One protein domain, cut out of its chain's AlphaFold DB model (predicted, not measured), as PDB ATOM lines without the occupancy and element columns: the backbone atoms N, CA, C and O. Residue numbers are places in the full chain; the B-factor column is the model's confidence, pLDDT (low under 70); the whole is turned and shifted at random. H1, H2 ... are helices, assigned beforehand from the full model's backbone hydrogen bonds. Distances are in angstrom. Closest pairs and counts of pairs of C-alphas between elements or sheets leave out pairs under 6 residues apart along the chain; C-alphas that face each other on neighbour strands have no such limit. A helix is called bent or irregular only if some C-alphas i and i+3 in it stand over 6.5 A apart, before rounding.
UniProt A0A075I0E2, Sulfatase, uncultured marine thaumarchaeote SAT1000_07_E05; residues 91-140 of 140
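AT A GLANCE: This is residues 91 to 140 of the 140 residues of the protein "Sulfatase" of uncultured marine thaumarchaeote SAT1000_07_E05 (UniProt A0A075I0E2). This is a flat piece with little regular structure: helix H2 along one edge, the short helix H1 at the opposite edge, and unnamed chain running between them. In that middle, residues 95 to 96 and 114 to 115 run side by side as a short parallel pairing. The printed part has 50 residues, with H1 then H2 and no named strand; the class is all helix, though only 17 residues are in named elements. It is compact, radius of gyration of the C-alphas 11.0 A, spanning 28 by 27 by 11 A.

IN THESE COORDINATES: H2, residues 128 to 137, is 14.2 A long, from C-alpha 128 at (-16.323, -8.348, 46.063) to C-alpha 137 at (-28.713, -13.232, 51.040). H1, residues 99 to 105, begins at (-10.201, -22.116, 34.678) and is irregular: C-alphas 100 and 103 are 7.6 A apart.

HOW THE PARTS SIT: H2 and H1 are apart, with no C-alpha of one within 8 A of the other. In H2 every O i to N i+4 pair is within hydrogen-bond range; in H1 1 of 3 is, beside 3 of 4 O i to N i+3 pairs.

THE WHOLE: The C-alphas of Pro 119 and Lys 140, the two farthest apart, are 32.2 A apart. The printed part has no cut; the link from H1 to H2, 22 residues, is long. Residues 139 to 140 have pLDDT under 70.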
ATOM      1  N   ILE A  91     -25.636 -27.284  47.728       96.00
ATOM      2  CA  ILE A  91     -24.243 -26.841  47.644       96.00
ATOM      3  C   ILE A  91     -24.152 -25.575  46.795       96.00
ATOM      4  O   ILE A  91     -24.384 -25.602  45.590       96.00
ATOM      5  N   TYR A  92     -23.780 -24.465  47.429       96.06
ATOM      6  CA  TYR A  92     -23.602 -23.158  46.793       96.06
ATOM      7  C   TYR A  92     -22.183 -22.645  47.023       96.06
ATOM      8  O   TYR A  92     -21.551 -22.989  48.023       96.06
ATOM      9  N   GLY A  93     -21.687 -21.795  46.129       95.62
ATOM     10  CA  GLY A  93     -20.355 -21.223  46.295       95.62
ATOM     11  C   GLY A  93     -20.101 -19.967  45.479       95.62
ATOM     12  O   GLY A  93     -20.834 -19.652  44.545       95.62
ATOM     13  N   LEU A  94     -19.038 -19.264  45.861       95.75
ATOM     14  CA  LEU A  94     -18.516 -18.080  45.193       95.75
ATOM     15  C   LEU A  94     -16.982 -18.154  45.229       95.75
ATOM     16  O   LEU A  94     -16.392 -18.164  46.309       95.75
ATOM     17  N   ILE A  95     -16.339 -18.275  44.065       95.25
ATOM     18  CA  ILE A  95     -14.894 -18.545  43.931       95.25
ATOM     19  C   ILE A  95     -14.236 -17.628  42.881       95.25
ATOM     20  O   ILE A  95     -14.941 -17.047  42.062       95.25
ATOM     21  N   PRO A  96     -12.898 -17.486  42.843       93.81
ATOM     22  CA  PRO A  96     -12.241 -16.739  41.770       93.81
ATOM     23  C   PRO A  96     -12.547 -17.317  40.382       93.81
ATOM     24  O   PRO A  96     -12.533 -18.540  40.203       93.81
ATOM     25  N   ASN A  97     -12.740 -16.450  39.385       93.25
ATOM     26  CA  ASN A  97     -12.919 -16.821  37.980       93.25
ATOM     27  C   ASN A  97     -11.599 -17.308  37.349       93.25
ATOM     28  O   ASN A  97     -10.963 -16.613  36.565       93.25
ATOM     29  N   LEU A  98     -11.159 -18.509  37.724       91.69
ATOM     30  CA  LEU A  98     -10.004 -19.186  37.140       91.69
ATOM     31  C   LEU A  98     -10.436 -20.517  36.541       91.69
ATOM     32  O   LEU A  98     -11.109 -21.319  37.188       91.69
ATOM     33  N   THR A  99      -9.931 -20.831  35.348       92.31
ATOM     34  CA  THR A  99     -10.201 -22.116  34.678       92.31
ATOM     35  C   THR A  99      -9.784 -23.321  35.529       92.31
ATOM     36  O   THR A  99     -10.429 -24.373  35.489       92.31
ATOM     37  N   SER A 100      -8.756 -23.159  36.366       93.38
ATOM     38  CA  SER A 100      -8.314 -24.152  37.350       93.38
ATOM     39  C   SER A 100      -9.356 -24.482  38.429       93.38
ATOM     40  O   SER A 100      -9.274 -25.555  39.032       93.38
ATOM     41  N   PHE A 101     -10.346 -23.614  38.649       95.38
ATOM     42  CA  PHE A 101     -11.463 -23.809  39.575       95.38
ATOM     43  C   PHE A 101     -12.747 -24.330  38.908       95.38
ATOM     44  O   PHE A 101     -13.698 -24.664  39.615       95.38
ATOM     45  N   ASN A 102     -12.782 -24.492  37.579       94.62
ATOM     46  CA  ASN A 102     -13.973 -24.955  36.851       94.62
ATOM     47  C   ASN A 102     -14.638 -26.218  37.435       94.62
ATOM     48  O   ASN A 102     -15.868 -26.255  37.481       94.62
ATOM     49  N   PRO A 103     -13.904 -27.257  37.889       94.44
ATOM     50  CA  PRO A 103     -14.539 -28.425  38.502       94.44
ATOM     51  C   PRO A 103     -15.335 -28.089  39.768       94.44
ATOM     52  O   PRO A 103     -16.389 -28.673  39.986       94.44
ATOM     53  N   LEU A 104     -14.851 -27.135  40.569       94.81
ATOM     54  CA  LEU A 104     -15.522 -26.672  41.780       94.81
ATOM     55  C   LEU A 104     -16.765 -25.843  41.436       94.81
ATOM     56  O   LEU A 104     -17.841 -26.140  41.942       94.81
ATOM     57  N   SER A 105     -16.658 -24.895  40.503       95.81
ATOM     58  CA  SER A 105     -17.814 -24.107  40.042       95.81
ATOM     59  C   SER A 105     -18.955 -24.981  39.508       95.81
ATOM     60  O   SER A 105     -20.105 -24.796  39.887       95.81
ATOM     61  N   LYS A 106     -18.640 -26.013  38.715       94.94
ATOM     62  CA  LYS A 106     -19.638 -26.972  38.204       94.94
ATOM     63  C   LYS A 106     -20.317 -27.815  39.290       94.94
ATOM     64  O   LYS A 106     -21.315 -28.466  39.001       94.94
ATOM     65  N   SER A 107     -19.758 -27.863  40.501       94.38
ATOM     66  CA  SER A 107     -20.358 -28.584  41.629       94.38
ATOM     67  C   SER A 107     -21.399 -27.757  42.389       94.38
ATOM     68  O   SER A 107     -22.199 -28.337  43.124       94.38
ATOM     69  N   PHE A 108     -21.411 -26.435  42.191       95.62
ATOM     70  CA  PHE A 108     -22.351 -25.520  42.828       95.62
ATOM     71  C   PHE A 108     -23.684 -25.451  42.079       95.62
ATOM     72  O   PHE A 108     -23.742 -25.556  40.856       95.62
ATOM     73  N   GLU A 109     -24.766 -25.255  42.827       95.31
ATOM     74  CA  GLU A 109     -26.131 -25.149  42.306       95.31
ATOM     75  C   GLU A 109     -26.494 -23.733  41.839       95.31
ATOM     76  O   GLU A 109     -27.433 -23.566  41.063       95.31
ATOM     77  N   ASN A 110     -25.784 -22.699  42.303       93.94
ATOM     78  CA  ASN A 110     -25.988 -21.325  41.845       93.94
ATOM     79  C   ASN A 110     -25.235 -21.049  40.537       93.94
ATOM     80  O   ASN A 110     -24.072 -21.426  40.386       93.94
ATOM     81  N   ASN A 111     -25.896 -20.327  39.626       90.06
ATOM     82  CA  ASN A 111     -25.334 -19.923  38.334       90.06
ATOM     83  C   ASN A 111     -24.207 -18.892  38.500       90.06
ATOM     84  O   ASN A 111     -23.131 -19.039  37.927       90.06
ATOM     85  N   GLU A 112     -24.449 -17.856  39.304       91.50
ATOM     86  CA  GLU A 112     -23.460 -16.824  39.615       91.50
ATOM     87  C   GLU A 112     -22.600 -17.289  40.785       91.50
ATOM     88  O   GLU A 112     -22.956 -17.112  41.949       91.50
ATOM     89  N   ASN A 113     -21.500 -17.965  40.458       93.81
ATOM     90  CA  ASN A 113     -20.623 -18.601  41.439       93.81
ATOM     91  C   ASN A 113     -19.142 -18.234  41.282       93.81
ATOM     92  O   ASN A 113     -18.288 -18.819  41.950       93.81
ATOM     93  N   MET A 114     -18.833 -17.255  40.431       94.06
ATOM     94  CA  MET A 114     -17.475 -16.773  40.201       94.06
ATOM     95  C   MET A 114     -17.377 -15.249  40.320       94.06
ATOM     96  O   MET A 114     -18.335 -14.541  40.017       94.06
ATOM     97  N   TYR A 115     -16.211 -14.749  40.733       92.69
ATOM     98  CA  TYR A 115     -15.881 -13.320  40.754       92.69
ATOM     99  C   TYR A 115     -14.551 -13.028  40.054       92.69
ATOM    100  O   TYR A 115     -13.659 -13.878  39.998       92.69
ATOM    101  N   GLU A 116     -14.406 -11.813  39.531       90.44
ATOM    102  CA  GLU A 116     -13.235 -11.427  38.741       90.44
ATOM    103  C   GLU A 116     -12.003 -11.198  39.625       90.44
ATOM    104  O   GLU A 116     -11.987 -10.345  40.513       90.44
ATOM    105  N   HIS A 117     -10.943 -11.964  39.364       82.19
ATOM    106  CA  HIS A 117      -9.678 -11.867  40.101       82.19
ATOM    107  C   HIS A 117      -8.596 -11.083  39.330       82.19
ATOM    108  O   HIS A 117      -7.617 -10.627  39.928       82.19
ATOM    109  N   GLY A 118      -8.747 -10.938  38.009       75.19
ATOM    110  CA  GLY A 118      -7.834 -10.195  37.135       75.19
ATOM    111  C   GLY A 118      -8.165  -8.698  37.053       75.19
ATOM    112  O   GLY A 118      -9.181  -8.279  37.591       75.19
ATOM    113  N   PRO A 119      -7.330  -7.869  36.397       73.25
ATOM    114  CA  PRO A 119      -7.564  -6.430  36.291       73.25
ATOM    115  C   PRO A 119      -8.832  -6.090  35.474       73.25
ATOM    116  O   PRO A 119      -8.948  -6.572  34.348       73.25
ATOM    117  N   PRO A 120      -9.724  -5.204  35.969       73.88
ATOM    118  CA  PRO A 120      -9.703  -4.608  37.303       73.88
ATOM    119  C   PRO A 120     -10.165  -5.613  38.370       73.88
ATOM    120  O   PRO A 120     -11.292  -6.092  38.329       73.88
ATOM    121  N   THR A 121      -9.304  -5.892  39.352       76.25
ATOM    122  CA  THR A 121      -9.578  -6.908  40.379       76.25
ATOM    123  C   THR A 121     -10.716  -6.469  41.295       76.25
ATOM    124  O   THR A 121     -10.681  -5.367  41.855       76.25
ATOM    125  N   GLU A 122     -11.692  -7.353  41.502       81.69
ATOM    126  CA  GLU A 122     -12.709  -7.192  42.536       81.69
ATOM    127  C   GLU A 122     -12.077  -7.530  43.890       81.69
ATOM    128  O   GLU A 122     -11.886  -8.689  44.254       81.69
ATOM    129  N   VAL A 123     -11.699  -6.497  44.642       86.56
ATOM    130  CA  VAL A 123     -11.225  -6.646  46.024       86.56
ATOM    131  C   VAL A 123     -12.384  -6.473  47.000       86.56
ATOM    132  O   VAL A 123     -13.428  -5.922  46.645       86.56
ATOM    133  N   LEU A 124     -12.209  -6.904  48.253       88.38
ATOM    134  CA  LEU A 124     -13.256  -6.815  49.284       88.38
ATOM    135  C   LEU A 124     -13.856  -5.406  49.402       88.38
ATOM    136  O   LEU A 124     -15.074  -5.264  49.453       88.38
ATOM    137  N   SER A 125     -13.012  -4.370  49.373       87.69
ATOM    138  CA  SER A 125     -13.427  -2.963  49.444       87.69
ATOM    139  C   SER A 125     -14.006  -2.403  48.140       87.69
ATOM    140  O   SER A 125     -14.532  -1.292  48.137       87.69
ATOM    141  N   LYS A 126     -13.911  -3.138  47.029       86.06
ATOM    142  CA  LYS A 126     -14.304  -2.687  45.690       86.06
ATOM    143  C   LYS A 126     -15.084  -3.787  44.966       86.06
ATOM    144  O   LYS A 126     -14.582  -4.427  44.048       86.06
ATOM    145  N   GLY A 127     -16.323  -3.994  45.404       88.44
ATOM    146  CA  GLY A 127     -17.301  -4.864  44.743       88.44
ATOM    147  C   GLY A 127     -17.400  -6.272  45.327       88.44
ATOM    148  O   GLY A 127     -18.513  -6.721  45.594       88.44
ATOM    149  N   LEU A 128     -16.279  -6.949  45.613       92.31
ATOM    150  CA  LEU A 128     -16.323  -8.348  46.063       92.31
ATOM    151  C   LEU A 128     -17.083  -8.519  47.385       92.31
ATOM    152  O   LEU A 128     -17.854  -9.462  47.530       92.31
ATOM    153  N   GLY A 129     -16.915  -7.593  48.337       93.44
ATOM    154  CA  GLY A 129     -17.643  -7.639  49.608       93.44
ATOM    155  C   GLY A 129     -19.161  -7.600  49.412       93.44
ATOM    156  O   GLY A 129     -19.877  -8.411  49.992       93.44
ATOM    157  N   GLN A 130     -19.644  -6.719  48.533       92.88
ATOM    158  CA  GLN A 130     -21.065  -6.614  48.210       92.88
ATOM    159  C   GLN A 130     -21.583  -7.894  47.539       92.88
ATOM    160  O   GLN A 130     -22.613  -8.419  47.956       92.88
ATOM    161  N   LYS A 131     -20.825  -8.461  46.592       92.56
ATOM    162  CA  LYS A 131     -21.174  -9.738  45.951       92.56
ATOM    163  C   LYS A 131     -21.260 -10.897  46.940       92.56
ATOM    164  O   LYS A 131     -22.167 -11.715  46.833       92.56
ATOM    165  N   ILE A 132     -20.351 -10.970  47.918       93.56
ATOM    166  CA  ILE A 132     -20.414 -11.982  48.986       93.56
ATOM    167  C   ILE A 132     -21.718 -11.831  49.782       93.56
ATOM    168  O   ILE A 132     -22.392 -12.824  50.044       93.56
ATOM    169  N   ILE A 133     -22.103 -10.605  50.146       93.56
ATOM    170  CA  ILE A 133     -23.345 -10.345  50.887       93.56
ATOM    171  C   ILE A 133     -24.585 -10.684  50.052       93.56
ATOM    172  O   ILE A 133     -25.515 -11.306  50.565       93.56
ATOM    173  N   GLU A 134     -24.608 -10.321  48.772       92.62
ATOM    174  CA  GLU A 134     -25.691 -10.667  47.843       92.62
ATOM    175  C   GLU A 134     -25.820 -12.180  47.671       92.62
ATOM    176  O   GLU A 134     -26.917 -12.721  47.815       92.62
ATOM    177  N   PHE A 135     -24.697 -12.876  47.473       92.31
ATOM    178  CA  PHE A 135     -24.633 -14.333  47.427       92.31
ATOM    179  C   PHE A 135     -25.254 -14.962  48.684       92.31
ATOM    180  O   PHE A 135     -26.176 -15.772  48.564       92.31
ATOM    181  N   LEU A 136     -24.820 -14.540  49.877       91.44
ATOM    182  CA  LEU A 136     -25.322 -15.067  51.152       91.44
ATOM    183  C   LEU A 136     -26.810 -14.757  51.385       91.44
ATOM    184  O   LEU A 136     -27.516 -15.561  51.988       91.44
ATOM    185  N   ASN A 137     -27.306 -13.617  50.901       90.25
ATOM    186  CA  ASN A 137     -28.713 -13.232  51.040       90.25
ATOM    187  C   ASN A 137     -29.632 -13.864  49.987       90.25
ATOM    188  O   ASN A 137     -30.837 -13.964  50.219       90.25
ATOM    189  N   SER A 138     -29.091 -14.294  48.844       83.31
ATOM    190  CA  SER A 138     -29.867 -14.842  47.721       83.31
ATOM    191  C   SER A 138     -30.528 -16.197  48.012       83.31
ATOM    192  O   SER A 138     -31.383 -16.642  47.242       83.31
ATOM    193  N   LYS A 139     -30.136 -16.862  49.107       66.81
ATOM    194  CA  LYS A 139     -30.621 -18.184  49.515       66.81
ATOM    195  C   LYS A 139     -30.918 -18.197  51.017       66.81
ATOM    196  O   LYS A 139     -30.054 -18.514  51.831       66.81
ATOM    197  N   LYS A 140     -32.153 -17.821  51.356       54.28
ATOM    198  CA  LYS A 140     -32.786 -18.060  52.660       54.28
ATOM    199  C   LYS A 140     -33.743 -19.238  52.570       54.28
ATOM    200  O   LYS A 140     -34.403 -19.353  51.515       54.28
TER     201      LYS A 140